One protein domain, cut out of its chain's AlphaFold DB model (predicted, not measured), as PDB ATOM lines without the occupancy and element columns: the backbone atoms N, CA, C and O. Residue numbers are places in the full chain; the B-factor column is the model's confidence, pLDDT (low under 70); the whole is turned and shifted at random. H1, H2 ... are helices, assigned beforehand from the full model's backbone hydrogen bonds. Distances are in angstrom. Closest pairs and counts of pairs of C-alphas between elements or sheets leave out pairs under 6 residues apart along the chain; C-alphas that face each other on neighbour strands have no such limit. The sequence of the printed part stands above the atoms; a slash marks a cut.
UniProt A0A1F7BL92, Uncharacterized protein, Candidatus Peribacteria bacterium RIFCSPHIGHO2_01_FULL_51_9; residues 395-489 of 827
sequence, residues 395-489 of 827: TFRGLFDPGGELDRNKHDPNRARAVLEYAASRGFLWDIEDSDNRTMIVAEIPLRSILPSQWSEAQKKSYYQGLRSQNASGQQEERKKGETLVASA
ATOM      1  N   THR A 395      63.434 113.708  99.996       95.06
ATOM      2  CA  THR A 395      62.382 114.680 100.333       95.06
ATOM      3  C   THR A 395      62.979 116.023 100.738       95.06
ATOM      4  O   THR A 395      64.165 116.097 101.049       95.06
ATOM      5  N   PHE A 396      62.156 117.077 100.813       96.19
ATOM      6  CA  PHE A 396      62.586 118.397 101.295       96.19
ATOM      7  C   PHE A 396      63.378 118.301 102.607       96.19
ATOM      8  O   PHE A 396      64.497 118.796 102.709       96.19
ATOM      9  N   ARG A 397      62.809 117.607 103.602       95.00
ATOM     10  CA  ARG A 397      63.438 117.399 104.913       95.00
ATOM     11  C   ARG A 397      64.772 116.664 104.797       95.00
ATOM     12  O   ARG A 397      65.750 117.076 105.401       95.00
ATOM     13  N   GLY A 398      64.847 115.638 103.945       95.44
ATOM     14  CA  GLY A 398      66.097 114.923 103.680       95.44
ATOM     15  C   GLY A 398      67.198 115.791 103.057       95.44
ATOM     16  O   GLY A 398      68.372 115.460 103.204       95.44
ATOM     17  N   LEU A 399      66.849 116.896 102.391       96.38
ATOM     18  CA  LEU A 399      67.824 117.845 101.847       96.38
ATOM     19  C   LEU A 399      68.247 118.906 102.871       96.38
ATOM     20  O   LEU A 399      69.442 119.182 102.969       96.38
ATOM     21  N   PHE A 400      67.291 119.497 103.597       95.94
ATOM     22  CA  PHE A 400      67.492 120.764 104.316       95.94
ATOM     23  C   PHE A 400      67.386 120.703 105.841       95.94
ATOM     24  O   PHE A 400      67.825 121.648 106.496       95.94
ATOM     25  N   ASP A 401      66.805 119.650 106.425       93.00
ATOM     26  CA  ASP A 401      66.789 119.524 107.887       93.00
ATOM     27  C   ASP A 401      68.220 119.267 108.410       93.00
ATOM     28  O   ASP A 401      69.087 118.842 107.638       93.00
ATOM     29  N   PRO A 402      68.505 119.511 109.705       92.12
ATOM     30  CA  PRO A 402      69.818 119.236 110.284       92.12
ATOM     31  C   PRO A 402      70.295 117.808 109.995       92.12
ATOM     32  O   PRO A 402      69.562 116.837 110.200       92.12
ATOM     33  N   GLY A 403      71.528 117.672 109.496       92.56
ATOM     34  CA  GLY A 403      72.048 116.389 109.032       92.56
ATOM     35  C   GLY A 403      71.443 115.886 107.715       92.56
ATOM     36  O   GLY A 403      71.630 114.710 107.401       92.56
ATOM     37  N   GLY A 404      70.734 116.722 106.955       95.56
ATOM     38  CA  GLY A 404      70.299 116.463 105.582       95.56
ATOM     39  C   GLY A 404      71.442 116.540 104.563       95.56
ATOM     40  O   GLY A 404      72.591 116.836 104.900       95.56
ATOM     41  N   GLU A 405      71.139 116.258 103.293       96.56
ATOM     42  CA  GLU A 405      72.153 116.170 102.232       96.56
ATOM     43  C   GLU A 405      72.907 117.487 102.001       96.56
ATOM     44  O   GLU A 405      74.104 117.444 101.718       96.56
ATOM     45  N   LEU A 406      72.262 118.651 102.158       95.69
ATOM     46  CA  LEU A 406      72.963 119.930 102.015       95.69
ATOM     47  C   LEU A 406      73.957 120.146 103.158       95.69
ATOM     48  O   LEU A 406      75.107 120.485 102.908       95.69
ATOM     49  N   ASP A 407      73.545 119.903 104.403       94.12
ATOM     50  CA  ASP A 407      74.394 120.100 105.581       94.12
ATOM     51  C   ASP A 407      75.617 119.164 105.574       94.12
ATOM     52  O   ASP A 407      76.737 119.600 105.843       94.12
ATOM     53  N   ARG A 408      75.426 117.901 105.160       93.12
ATOM     54  CA  ARG A 408      76.507 116.903 105.031       93.12
ATOM     55  C   ARG A 408      77.515 117.230 103.937       93.12
ATOM     56  O   ARG A 408      78.681 116.868 104.063       93.12
ATOM     57  N   ASN A 409      77.065 117.860 102.853       93.81
ATOM     58  CA  ASN A 409      77.875 118.045 101.651       93.81
ATOM     59  C   ASN A 409      78.220 119.517 101.366       93.81
ATOM     60  O   ASN A 409      78.836 119.791 100.343       93.81
ATOM     61  N   LYS A 410      77.891 120.467 102.254       91.50
ATOM     62  CA  LYS A 410      78.144 121.913 102.056       91.50
ATOM     63  C   LYS A 410      79.613 122.281 101.822       91.50
ATOM     64  O   LYS A 410      79.890 123.345 101.282       91.50
ATOM     65  N   HIS A 411      80.541 121.420 102.236       89.75
ATOM     66  CA  HIS A 411      81.984 121.607 102.065       89.75
ATOM     67  C   HIS A 411      82.532 121.024 100.752       89.75
ATOM     68  O   HIS A 411      83.683 121.282 100.415       89.75
ATOM     69  N   ASP A 412      81.727 120.256 100.013       91.44
ATOM     70  CA  ASP A 412      82.052 119.737  98.684       91.44
ATOM     71  C   ASP A 412      81.254 120.535  97.640       91.44
ATOM     72  O   ASP A 412      80.042 120.328  97.508       91.44
ATOM     73  N   PRO A 413      81.896 121.437  96.872       91.50
ATOM     74  CA  PRO A 413      81.189 122.284  95.918       91.50
ATOM     75  C   PRO A 413      80.396 121.516  94.858       91.50
ATOM     76  O   PRO A 413      79.340 121.982  94.431       91.50
ATOM     77  N   ASN A 414      80.859 120.337  94.433       91.56
ATOM     78  CA  ASN A 414      80.173 119.552  93.405       91.56
ATOM     79  C   ASN A 414      78.915 118.900  93.978       91.56
ATOM     80  O   ASN A 414      77.840 118.984  93.380       91.56
ATOM     81  N   ARG A 415      79.013 118.310  95.174       93.38
ATOM     82  CA  ARG A 415      77.851 117.699  95.833       93.38
ATOM     83  C   ARG A 415      76.859 118.735  96.348       93.38
ATOM     84  O   ARG A 415      75.659 118.536  96.189       93.38
ATOM     85  N   ALA A 416      77.323 119.863  96.886       95.25
ATOM     86  CA  ALA A 416      76.452 120.974  97.268       95.25
ATOM     87  C   ALA A 416      75.673 121.512  96.055       95.25
ATOM     88  O   ALA A 416      74.451 121.648  96.122       95.25
ATOM     89  N   ARG A 417      76.349 121.729  94.913       95.62
ATOM     90  CA  ARG A 417      75.689 122.092  93.644       95.62
ATOM     91  C   ARG A 417      74.662 121.049  93.211       95.62
ATOM     92  O   ARG A 417      73.564 121.421  92.812       95.62
ATOM     93  N   ALA A 418      74.984 119.762  93.316       96.69
ATOM     94  CA  ALA A 418      74.057 118.685  92.980       96.69
ATOM     95  C   ALA A 418      72.801 118.690  93.872       96.69
ATOM     96  O   ALA A 418      71.687 118.530  93.370       96.69
ATOM     97  N   VAL A 419      72.956 118.934  95.178       97.88
ATOM     98  CA  VAL A 419      71.827 119.094  96.110       97.88
ATOM     99  C   VAL A 419      70.951 120.284  95.711       97.88
ATOM    100  O   VAL A 419      69.728 120.145  95.664       97.88
ATOM    101  N   LEU A 420      71.556 121.426  95.368       97.56
ATOM    102  CA  LEU A 420      70.820 122.615  94.937       97.56
ATOM    103  C   LEU A 420      70.120 122.437  93.586       97.56
ATOM    104  O   LEU A 420      68.969 122.841  93.453       97.56
ATOM    105  N   GLU A 421      70.764 121.817  92.595       97.69
ATOM    106  CA  GLU A 421      70.153 121.534  91.288       97.69
ATOM    107  C   GLU A 421      69.008 120.521  91.409       97.69
ATOM    108  O   GLU A 421      67.960 120.684  90.779       97.69
ATOM    109  N   TYR A 422      69.160 119.502  92.263       98.00
ATOM    110  CA  TYR A 422      68.065 118.587  92.585       98.00
ATOM    111  C   TYR A 422      66.909 119.335  93.261       98.00
ATOM    112  O   TYR A 422      65.773 119.233  92.799       98.00
ATOM    113  N   ALA A 423      67.185 120.138  94.291       97.81
ATOM    114  CA  ALA A 423      66.168 120.945  94.960       97.81
ATOM    115  C   ALA A 423      65.463 121.920  94.003       97.81
ATOM    116  O   ALA A 423      64.237 122.021  94.038       97.81
ATOM    117  N   ALA A 424      66.207 122.580  93.110       97.62
ATOM    118  CA  ALA A 424      65.656 123.442  92.069       97.62
ATOM    119  C   ALA A 424      64.745 122.648  91.126       97.62
ATOM    120  O   ALA A 424      63.610 123.044  90.887       97.62
ATOM    121  N   SER A 425      65.164 121.467  90.662       97.00
ATOM    122  CA  SER A 425      64.308 120.617  89.816       97.00
ATOM    123  C   SER A 425      62.994 120.196  90.490       97.00
ATOM    124  O   SER A 425      62.041 119.834  89.810       97.00
ATOM    125  N   ARG A 426      62.929 120.264  91.825       96.00
ATOM    126  CA  ARG A 426      61.735 119.983  92.634       96.00
ATOM    127  C   ARG A 426      60.993 121.243  93.090       96.00
ATOM    128  O   ARG A 426      60.010 121.121  93.812       96.00
ATOM    129  N   GLY A 427      61.445 122.443  92.724       96.19
ATOM    130  CA  GLY A 427      60.847 123.698  93.189       96.19
ATOM    131  C   GLY A 427      61.010 123.948  94.697       96.19
ATOM    132  O   GLY A 427      60.205 124.674  95.282       96.19
ATOM    133  N   PHE A 428      61.994 123.316  95.346       96.62
ATOM    134  CA  PHE A 428      62.165 123.348  96.802       96.62
ATOM    135  C   PHE A 428      62.988 124.536  97.314       96.62
ATOM    136  O   PHE A 428      63.028 124.746  98.521       96.62
ATOM    137  N   LEU A 429      63.643 125.319  96.453       95.88
ATOM    138  CA  LEU A 429      64.440 126.468  96.899       95.88
ATOM    139  C   LEU A 429      63.507 127.632  97.269       95.88
ATOM    140  O   LEU A 429      63.035 128.352  96.387       95.88
ATOM    141  N   TRP A 430      63.198 127.780  98.561       93.94
ATOM    142  CA  TRP A 430      62.125 128.658  99.055       93.94
ATOM    143  C   TRP A 430      62.505 130.134  99.179       93.94
ATOM    144  O   TRP A 430      61.649 131.008  99.056       93.94
ATOM    145  N   ASP A 431      63.778 130.414  99.415       92.00
ATOM    146  CA  ASP A 431      64.349 131.743  99.644       92.00
ATOM    147  C   ASP A 431      65.035 132.317  98.393       92.00
ATOM    148  O   ASP A 431      65.488 133.461  98.387       92.00
ATOM    149  N   ILE A 432      65.058 131.564  97.288       92.31
ATOM    150  CA  ILE A 432      65.710 131.988  96.041       92.31
ATOM    151  C   ILE A 432      65.039 133.219  95.400       92.31
ATOM    152  O   ILE A 432      65.619 133.898  94.555       92.31
ATOM    153  N   GLU A 433      63.796 133.512  95.781       84.44
ATOM    154  CA  GLU A 433      63.071 134.725  95.384       84.44
ATOM    155  C   GLU A 433      63.310 135.894  96.349       84.44
ATOM    156  O   GLU A 433      63.163 137.049  95.949       84.44
ATOM    157  N   ASP A 434      63.702 135.598  97.594       80.75
ATOM    158  CA  ASP A 434      64.038 136.586  98.625       80.75
ATOM    159  C   ASP A 434      65.425 137.203  98.384       80.75
ATOM    160  O   ASP A 434      65.697 138.327  98.807       80.75
ATOM    161  N   SER A 435      66.291 136.485  97.666       81.12
ATOM    162  CA  SER A 435      67.650 136.909  97.354       81.12
ATOM    163  C   SER A 435      67.757 137.675  96.028       81.12
ATOM    164  O   SER A 435      67.275 137.259  94.967       81.12
ATOM    165  N   ASP A 436      68.523 138.765  96.045       80.56
ATOM    166  CA  ASP A 436      68.912 139.489  94.835       80.56
ATOM    167  C   ASP A 436      70.211 138.929  94.218       80.56
ATOM    168  O   ASP A 436      70.882 138.049  94.762       80.56
ATOM    169  N   ASN A 437      70.595 139.453  93.050       76.38
ATOM    170  CA  ASN A 437      71.838 139.052  92.381       76.38
ATOM    171  C   ASN A 437      73.111 139.486  93.138       76.38
ATOM    172  O   ASN A 437      74.206 139.161  92.684       76.38
ATOM    173  N   ARG A 438      73.005 140.280  94.213       76.12
ATOM    174  CA  ARG A 438      74.155 140.765  94.993       76.12
ATOM    175  C   ARG A 438      74.422 139.870  96.202       76.12
ATOM    176  O   ARG A 438      75.585 139.641  96.529       76.12
ATOM    177  N   THR A 439      73.358 139.387  96.831       81.50
ATOM    178  CA  THR A 439      73.369 138.564  98.046       81.50
ATOM    179  C   THR A 439      73.468 137.070  97.734       81.50
ATOM    180  O   THR A 439      74.232 136.382  98.406       81.50
ATOM    181  N   MET A 440      72.800 136.594  96.674       87.62
ATOM    182  CA  MET A 440      72.794 135.189  96.224       87.62
ATOM    183  C   MET A 440      72.649 134.183  97.381       87.62
ATOM    184  O   MET A 440      73.470 133.284  97.531       87.62
ATOM    185  N   ILE A 441      71.649 134.354  98.238       88.50
ATOM    186  CA  ILE A 441      71.324 133.415  99.315       88.50
ATOM    187  C   ILE A 441      70.397 132.332  98.750       88.50
ATOM    188  O   ILE A 441      69.438 132.640  98.041       88.50
ATOM    189  N   VAL A 442      70.729 131.069  99.021       89.25
ATOM    190  CA  VAL A 442      69.938 129.896  98.631       89.25
ATOM    191  C   VAL A 442      69.959 128.892  99.777       89.25
ATOM    192  O   VAL A 442      71.036 128.517 100.245       89.25
ATOM    193  N   ALA A 443      68.783 128.438 100.203       90.31
ATOM    194  CA  ALA A 443      68.594 127.580 101.369       90.31
ATOM    195  C   ALA A 443      69.278 128.134 102.637       90.31
ATOM    196  O   ALA A 443      69.911 127.393 103.383       90.31
ATOM    197  N   GLU A 444      69.177 129.451 102.848       89.19
ATOM    198  CA  GLU A 444      69.772 130.235 103.944       89.19
ATOM    199  C   GLU A 444      71.301 130.296 103.947       89.19
ATOM    200  O   GLU A 444      71.911 130.847 104.864       89.19
ATOM    201  N   ILE A 445      71.935 129.785 102.892       89.69
ATOM    202  CA  ILE A 445      73.384 129.769 102.744       89.69
ATOM    203  C   ILE A 445      73.779 130.779 101.661       89.69
ATOM    204  O   ILE A 445      73.221 130.764 100.560       89.69
ATOM    205  N   PRO A 446      74.770 131.656 101.912       91.75
ATOM    206  CA  PRO A 446      75.356 132.469 100.855       91.75
ATOM    207  C   PRO A 446      75.957 131.550  99.786       91.75
ATOM    208  O   PRO A 446      76.952 130.872 100.038       91.75
ATOM    209  N   LEU A 447      75.398 131.547  98.574       91.19
ATOM    210  CA  LEU A 447      75.796 130.652  97.479       91.19
ATOM    211  C   LEU A 447      77.296 130.758  97.163       91.19
ATOM    212  O   LEU A 447      77.950 129.778  96.822       91.19
ATOM    213  N   ARG A 448      77.886 131.942  97.361       91.69
ATOM    214  CA  ARG A 448      79.332 132.174  97.222       91.69
ATOM    215  C   ARG A 448      80.204 131.293  98.123       91.69
ATOM    216  O   ARG A 448      81.353 131.073  97.767       91.69
ATOM    217  N   SER A 449      79.686 130.844  99.265       90.50
ATOM    218  CA  SER A 449      80.420 130.014 100.232       90.50
ATOM    219  C   SER A 449      80.459 128.529  99.867       90.50
ATOM    220  O   SER A 449      81.312 127.809 100.371       90.50
ATOM    221  N   ILE A 450      79.559 128.087  98.986       90.94
ATOM    222  CA  ILE A 450      79.412 126.682  98.577       90.94
ATOM    223  C   ILE A 450      79.835 126.439  97.127       90.94
ATOM    224  O   ILE A 450      80.060 125.300  96.730       90.94
ATOM    225  N   LEU A 451      79.942 127.493  96.315       91.50
ATOM    226  CA  LEU A 451      80.448 127.391  94.950       91.50
ATOM    227  C   LEU A 451      81.980 127.324  94.912       91.50
ATOM    228  O   LEU A 451      82.637 127.845  95.816       91.50
ATOM    229  N   PRO A 452      82.565 126.754  93.841       89.06
ATOM    230  CA  PRO A 452      84.012 126.706  93.686       89.06
ATOM    231  C   PRO A 452      84.638 128.107  93.772       89.06
ATOM    232  O   PRO A 452      84.186 129.047  93.110       89.06
ATOM    233  N   SER A 453      85.688 128.260  94.581       86.00
ATOM    234  CA  SER A 453      86.325 129.560  94.836       86.00
ATOM    235  C   SER A 453      86.949 130.176  93.582       86.00
ATOM    236  O   SER A 453      87.035 131.398  93.478       86.00
ATOM    237  N   GLN A 454      87.347 129.339  92.622       82.44
ATOM    238  CA  GLN A 454      87.924 129.731  91.337       82.44
ATOM    239  C   GLN A 454      86.901 130.286  90.336       82.44
ATOM    240  O   GLN A 454      87.297 130.889  89.341       82.44
ATOM    241  N   TRP A 455      85.595 130.100  90.566       87.56
ATOM    242  CA  TRP A 455      84.579 130.653  89.674       87.56
ATOM    243  C   TRP A 455      84.574 132.181  89.724       87.56
ATOM    244  O   TRP A 455      84.526 132.799  90.791       87.56
ATOM    245  N   SER A 456      84.539 132.796  88.545       89.06
ATOM    246  CA  SER A 456      84.314 134.231  88.405       89.06
ATOM    247  C   SER A 456      82.929 134.628  88.930       89.06
ATOM    248  O   SER A 456      81.979 133.840  88.913       89.06
ATOM    249  N   GLU A 457      82.761 135.888  89.338       89.56
ATOM    250  CA  GLU A 457      81.445 136.398  89.760       89.56
ATOM    251  C   GLU A 457      80.391 136.294  88.645       89.56
ATOM    252  O   GLU A 457      79.209 136.087  88.922       89.56
ATOM    253  N   ALA A 458      80.812 136.370  87.378       90.12
ATOM    254  CA  ALA A 458      79.935 136.145  86.233       90.12
ATOM    255  C   ALA A 458      79.427 134.694  86.173       90.12
ATOM    256  O   ALA A 458      78.232 134.483  85.966       90.12
ATOM    257  N   GLN A 459      80.296 133.704  86.413       91.44
ATOM    258  CA  GLN A 459      79.909 132.288  86.482       91.44
ATOM    259  C   GLN A 459      78.964 132.024  87.656       91.44
ATOM    260  O   GLN A 459      77.904 131.434  87.455       91.44
ATOM    261  N   LYS A 460      79.278 132.534  88.855       92.56
ATOM    262  CA  LYS A 460      78.406 132.390  90.037       92.56
ATOM    263  C   LYS A 460      77.021 132.996  89.798       92.56
ATOM    264  O   LYS A 460      76.010 132.372  90.113       92.56
ATOM    265  N   LYS A 461      76.961 134.177  89.171       92.38
ATOM    266  CA  LYS A 461      75.697 134.823  88.795       92.38
ATOM    267  C   LYS A 461      74.921 134.020  87.751       92.38
ATOM    268  O   LYS A 461      73.712 133.867  87.895       92.38
ATOM    269  N   SER A 462      75.599 133.521  86.718       93.25
ATOM    270  CA  SER A 462      74.987 132.675  85.686       93.25
ATOM    271  C   SER A 462      74.391 131.407  86.302       93.25
ATOM    272  O   SER A 462      73.236 131.073  86.048       93.25
ATOM    273  N   TYR A 463      75.131 130.765  87.206       94.50
ATOM    274  CA  TYR A 463      74.665 129.595  87.941       94.50
ATOM    275  C   TYR A 463      73.437 129.897  88.807       94.50
ATOM    276  O   TYR A 463      72.441 129.182  88.729       94.50
ATOM    277  N   TYR A 464      73.455 131.001  89.562       95.12
ATOM    278  CA  TYR A 464      72.294 131.453  90.334       95.12
ATOM    279  C   TYR A 464      71.054 131.682  89.451       95.12
ATOM    280  O   TYR A 464      69.950 131.264  89.796       95.12
ATOM    281  N   GLN A 465      71.222 132.302  88.279       94.38
ATOM    282  CA  GLN A 465      70.136 132.493  87.309       94.38
ATOM    283  C   GLN A 465      69.628 131.164  86.728       94.38
ATOM    284  O   GLN A 465      68.419 131.009  86.519       94.38
ATOM    285  N   GLY A 466      70.532 130.207  86.510       95.88
ATOM    286  CA  GLY A 466      70.206 128.834  86.133       95.88
ATOM    287  C   GLY A 466      69.345 128.151  87.194       95.88
ATOM    288  O   GLY A 466      68.249 127.697  86.874       95.88
ATOM    289  N   LEU A 467      69.774 128.188  88.462       95.94
ATOM    290  CA  LEU A 467      69.005 127.658  89.592       95.94
ATOM    291  C   LEU A 467      67.624 128.308  89.704       95.94
ATOM    292  O   LEU A 467      66.643 127.601  89.903       95.94
ATOM    293  N   ARG A 468      67.509 129.632  89.528       95.44
ATOM    294  CA  ARG A 468      66.208 130.327  89.538       95.44
ATOM    295  C   ARG A 468      65.277 129.838  88.438       95.44
ATOM    296  O   ARG A 468      64.109 129.565  88.707       95.44
ATOM    297  N   SER A 469      65.796 129.720  87.221       95.50
ATOM    298  CA  SER A 469      65.029 129.243  86.067       95.50
ATOM    299  C   SER A 469      64.585 127.793  86.265       95.50
ATOM    300  O   SER A 469      63.414 127.477  86.080       95.50
ATOM    301  N   GLN A 470      65.499 126.933  86.720       97.06
ATOM    302  CA  GLN A 470      65.213 125.531  87.008       97.06
ATOM    303  C   GLN A 470      64.218 125.377  88.165       97.06
ATOM    304  O   GLN A 470      63.316 124.551  88.067       97.06
ATOM    305  N   ASN A 471      64.335 126.199  89.216       97.25
ATOM    306  CA  ASN A 471      63.384 126.230  90.325       97.25
ATOM    307  C   ASN A 471      61.987 126.566  89.818       97.25
ATOM    308  O   ASN A 471      61.069 125.800  90.071       97.25
ATOM    309  N   ALA A 472      61.832 127.630  89.025       95.88
ATOM    310  CA  ALA A 472      60.542 127.993  88.436       95.88
ATOM    311  C   ALA A 472      59.930 126.857  87.590       95.88
ATOM    312  O   ALA A 472      58.725 126.611  87.673       95.88
ATOM    313  N   SER A 473      60.739 126.121  86.817       97.06
ATOM    314  CA  SER A 473      60.276 124.918  86.107       97.06
ATOM    315  C   SER A 473      59.841 123.806  87.069       97.06
ATOM    316  O   SER A 473      58.749 123.261  86.909       97.06
ATOM    317  N   GLY A 474      60.632 123.521  88.108       97.31
ATOM    318  CA  GLY A 474      60.292 122.537  89.138       97.31
ATOM    319  C   GLY A 474      58.999 122.873  89.889       97.31
ATOM    320  O   GLY A 474      58.181 121.990  90.133       97.31
ATOM    321  N   GLN A 475      58.749 124.157  90.176       97.25
ATOM    322  CA  GLN A 475      57.488 124.629  90.764       97.25
ATOM    323  C   GLN A 475      56.282 124.265  89.880       97.25
ATOM    324  O   GLN A 475      55.272 123.766  90.376       97.25
ATOM    325  N   GLN A 476      56.387 124.474  88.561       97.44
ATOM    326  CA  GLN A 476      55.323 124.121  87.613       97.44
ATOM    327  C   GLN A 476      55.105 122.605  87.515       97.44
ATOM    328  O   GLN A 476      53.964 122.156  87.386       97.44
ATOM    329  N   GLU A 477      56.174 121.811  87.571       97.50
ATOM    330  CA  GLU A 477      56.074 120.350  87.564       97.50
ATOM    331  C   GLU A 477      55.405 119.809  88.830       97.50
ATOM    332  O   GLU A 477      54.500 118.979  88.731       97.50
ATOM    333  N   GLU A 478      55.802 120.282  90.015       97.25
ATOM    334  CA  GLU A 478      55.168 119.871  91.274       97.25
ATOM    335  C   GLU A 478      53.702 120.298  91.332       97.25
ATOM    336  O   GLU A 478      52.860 119.509  91.755       97.25
ATOM    337  N   ARG A 479      53.368 121.489  90.823       97.69
ATOM    338  CA  ARG A 479      51.977 121.925  90.669       97.69
ATOM    339  C   ARG A 479      51.156 120.939  89.838       97.69
ATOM    340  O   ARG A 479      50.120 120.471  90.305       97.69
ATOM    341  N   LYS A 480      51.642 120.546  88.655       97.75
ATOM    342  CA  LYS A 480      50.967 119.543  87.806       97.75
ATOM    343  C   LYS A 480      50.836 118.180  88.494       97.75
ATOM    344  O   LYS A 480      49.821 117.502  88.323       97.75
ATOM    345  N   LYS A 481      51.843 117.766  89.273       96.19
ATOM    346  CA  LYS A 481      51.777 116.528  90.073       96.19
ATOM    347  C   LYS A 481      50.671 116.610  91.123       96.19
ATOM    348  O   LYS A 481      49.878 115.677  91.217       96.19
ATOM    349  N   GLY A 482      50.583 117.728  91.845       97.56
ATOM    350  CA  GLY A 482      49.519 117.992  92.810       97.56
ATOM    351  C   GLY A 482      48.132 117.949  92.173       97.56
ATOM    352  O   GLY A 482      47.261 117.231  92.658       97.56
ATOM    353  N   GLU A 483      47.949 118.625  91.032       97.44
ATOM    354  CA  GLU A 483      46.700 118.576  90.254       97.44
ATOM    355  C   GLU A 483      46.310 117.134  89.890       97.44
ATOM    356  O   GLU A 483      45.165 116.725  90.084       97.44
ATOM    357  N   THR A 484      47.273 116.347  89.399       97.31
ATOM    358  CA  THR A 484      47.054 114.955  88.974       97.31
ATOM    359  C   THR A 484      46.666 114.052  90.145       97.31
ATOM    360  O   THR A 484      45.795 113.197  89.988       97.31
ATOM    361  N   LEU A 485      47.269 114.253  91.322       95.88
ATOM    362  CA  LEU A 485      47.023 113.428  92.508       95.88
ATOM    363  C   LEU A 485      45.555 113.478  92.955       95.88
ATOM    364  O   LEU A 485      44.991 112.457  93.341       95.88
ATOM    365  N   VAL A 486      44.932 114.658  92.882       96.56
ATOM    366  CA  VAL A 486      43.565 114.895  93.383       96.56
ATOM    367  C   VAL A 486      42.529 115.073  92.270       96.56
ATOM    368  O   VAL A 486      41.353 115.358  92.536       96.56
ATOM    369  N   ALA A 487      42.929 114.883  91.009       94.00
ATOM    370  CA  ALA A 487      42.050 115.014  89.850       94.00
ATOM    371  C   ALA A 487      40.797 114.131  89.985       94.00
ATOM    372  O   ALA A 487      39.678 114.613  89.787       94.00
ATOM    373  N   SER A 488      40.966 112.878  90.423       91.81
ATOM    374  CA  SER A 488      39.887 111.900  90.613       91.81
ATOM    375  C   SER A 488      39.179 111.975  91.970       91.81
ATOM    376  O   SER A 488      38.183 111.281  92.155       91.81
ATOM    377  N   ALA A 489      39.642 112.804  92.914       92.56
ATOM    378  CA  ALA A 489      39.028 112.891  94.240       92.56
ATOM    379  C   ALA A 489      37.564 113.358  94.140       92.56
ATOM    380  O   ALA A 489      37.280 114.406  93.556       92.56
TER     381      ALA A 489
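This is residues 395 to 489 of the 827 residues of an uncharacterized protein of Candidatus Peribacteria bacterium RIFCSPHIGHO2_01_FULL_51_9 (UniProt A0A1F7BL92). One long helix, H4, makes the longest axis, and over part of its length a smaller helical part is stacked beside it: H3 in the middle, then the two short helices H1 and H2 in a row on the far side of H3. The long unnamed stretch of residues 426 to 456 loops out on one side of H3 and H4 before H4 begins, while residues 480 to 489, of which 480 to 486 belong to H4, stick out as a free arm. The printed part has 95 residues with four named helices, H1, H2, H3 and H4 in chain order, and no named strand; the class is all helix. It is compact, with a radius of gyration of the C-alphas of 14.2 A, yet elongated in outline, spanning 51 by 28 by 20 A.

H1, residues 396 to 400, and H2, residues 405 to 409, touch only at the corner by their tight link; their closest C-alphas, those of Leu 399 and Glu 405, are 4.7 A apart. H3, residues 413 to 425, is the hub, touching the three other helices. H2 touches residues 415 to 420 of H3 alone, and the closest C-alphas are those of Asn 409 and Ala 416, 5.5 A apart. H1 and H3 only just touch, with 3 pairs of C-alphas within 8 A, the closest being Leu 399 and Val 419 at 7.1 A. H4, residues 457 to 486, touches H3 with residues 467 to 475 alone, and H3 touches H4 with residues 420 to 425 alone. The closest C-alphas there are those of Ala 424 and Asn 471, 4.0 A apart. H3 and H4 run the same way at a steep tilt of 38 degrees. H1 and H2 are both apart from H4. In H1, H2, H3 and H4, every O i to N i+4 pair is within hydrogen-bond range.

H1 begins at C-alpha 396, at (62.586, 118.397, 101.295), and measures 6.2 A from first to last C-alpha. H2 measures 6.0 A. H3 begins at C-alpha 413, at (81.189, 122.284, 95.918), and measures 18.0 A. Residues 441 to 442 pair with residues 445 to 446, antiparallel. H4 measures 43.7 A and ends at C-alpha 486, at (43.565, 114.895, 93.383).

The two C-alphas farthest apart, those of Gln 454 and Ala 489, are 51.8 A apart. Without the stretch that stands free, the body of 85 residues spans 34 by 27 by 19 A. The links from H1 to H2 and from H2 to H3 are tight, and the link from H3 to H4 is long, with 31 residues. The printed part has no cut. The mean pLDDT of the printed part is 92.9, and no printed residue is under 70.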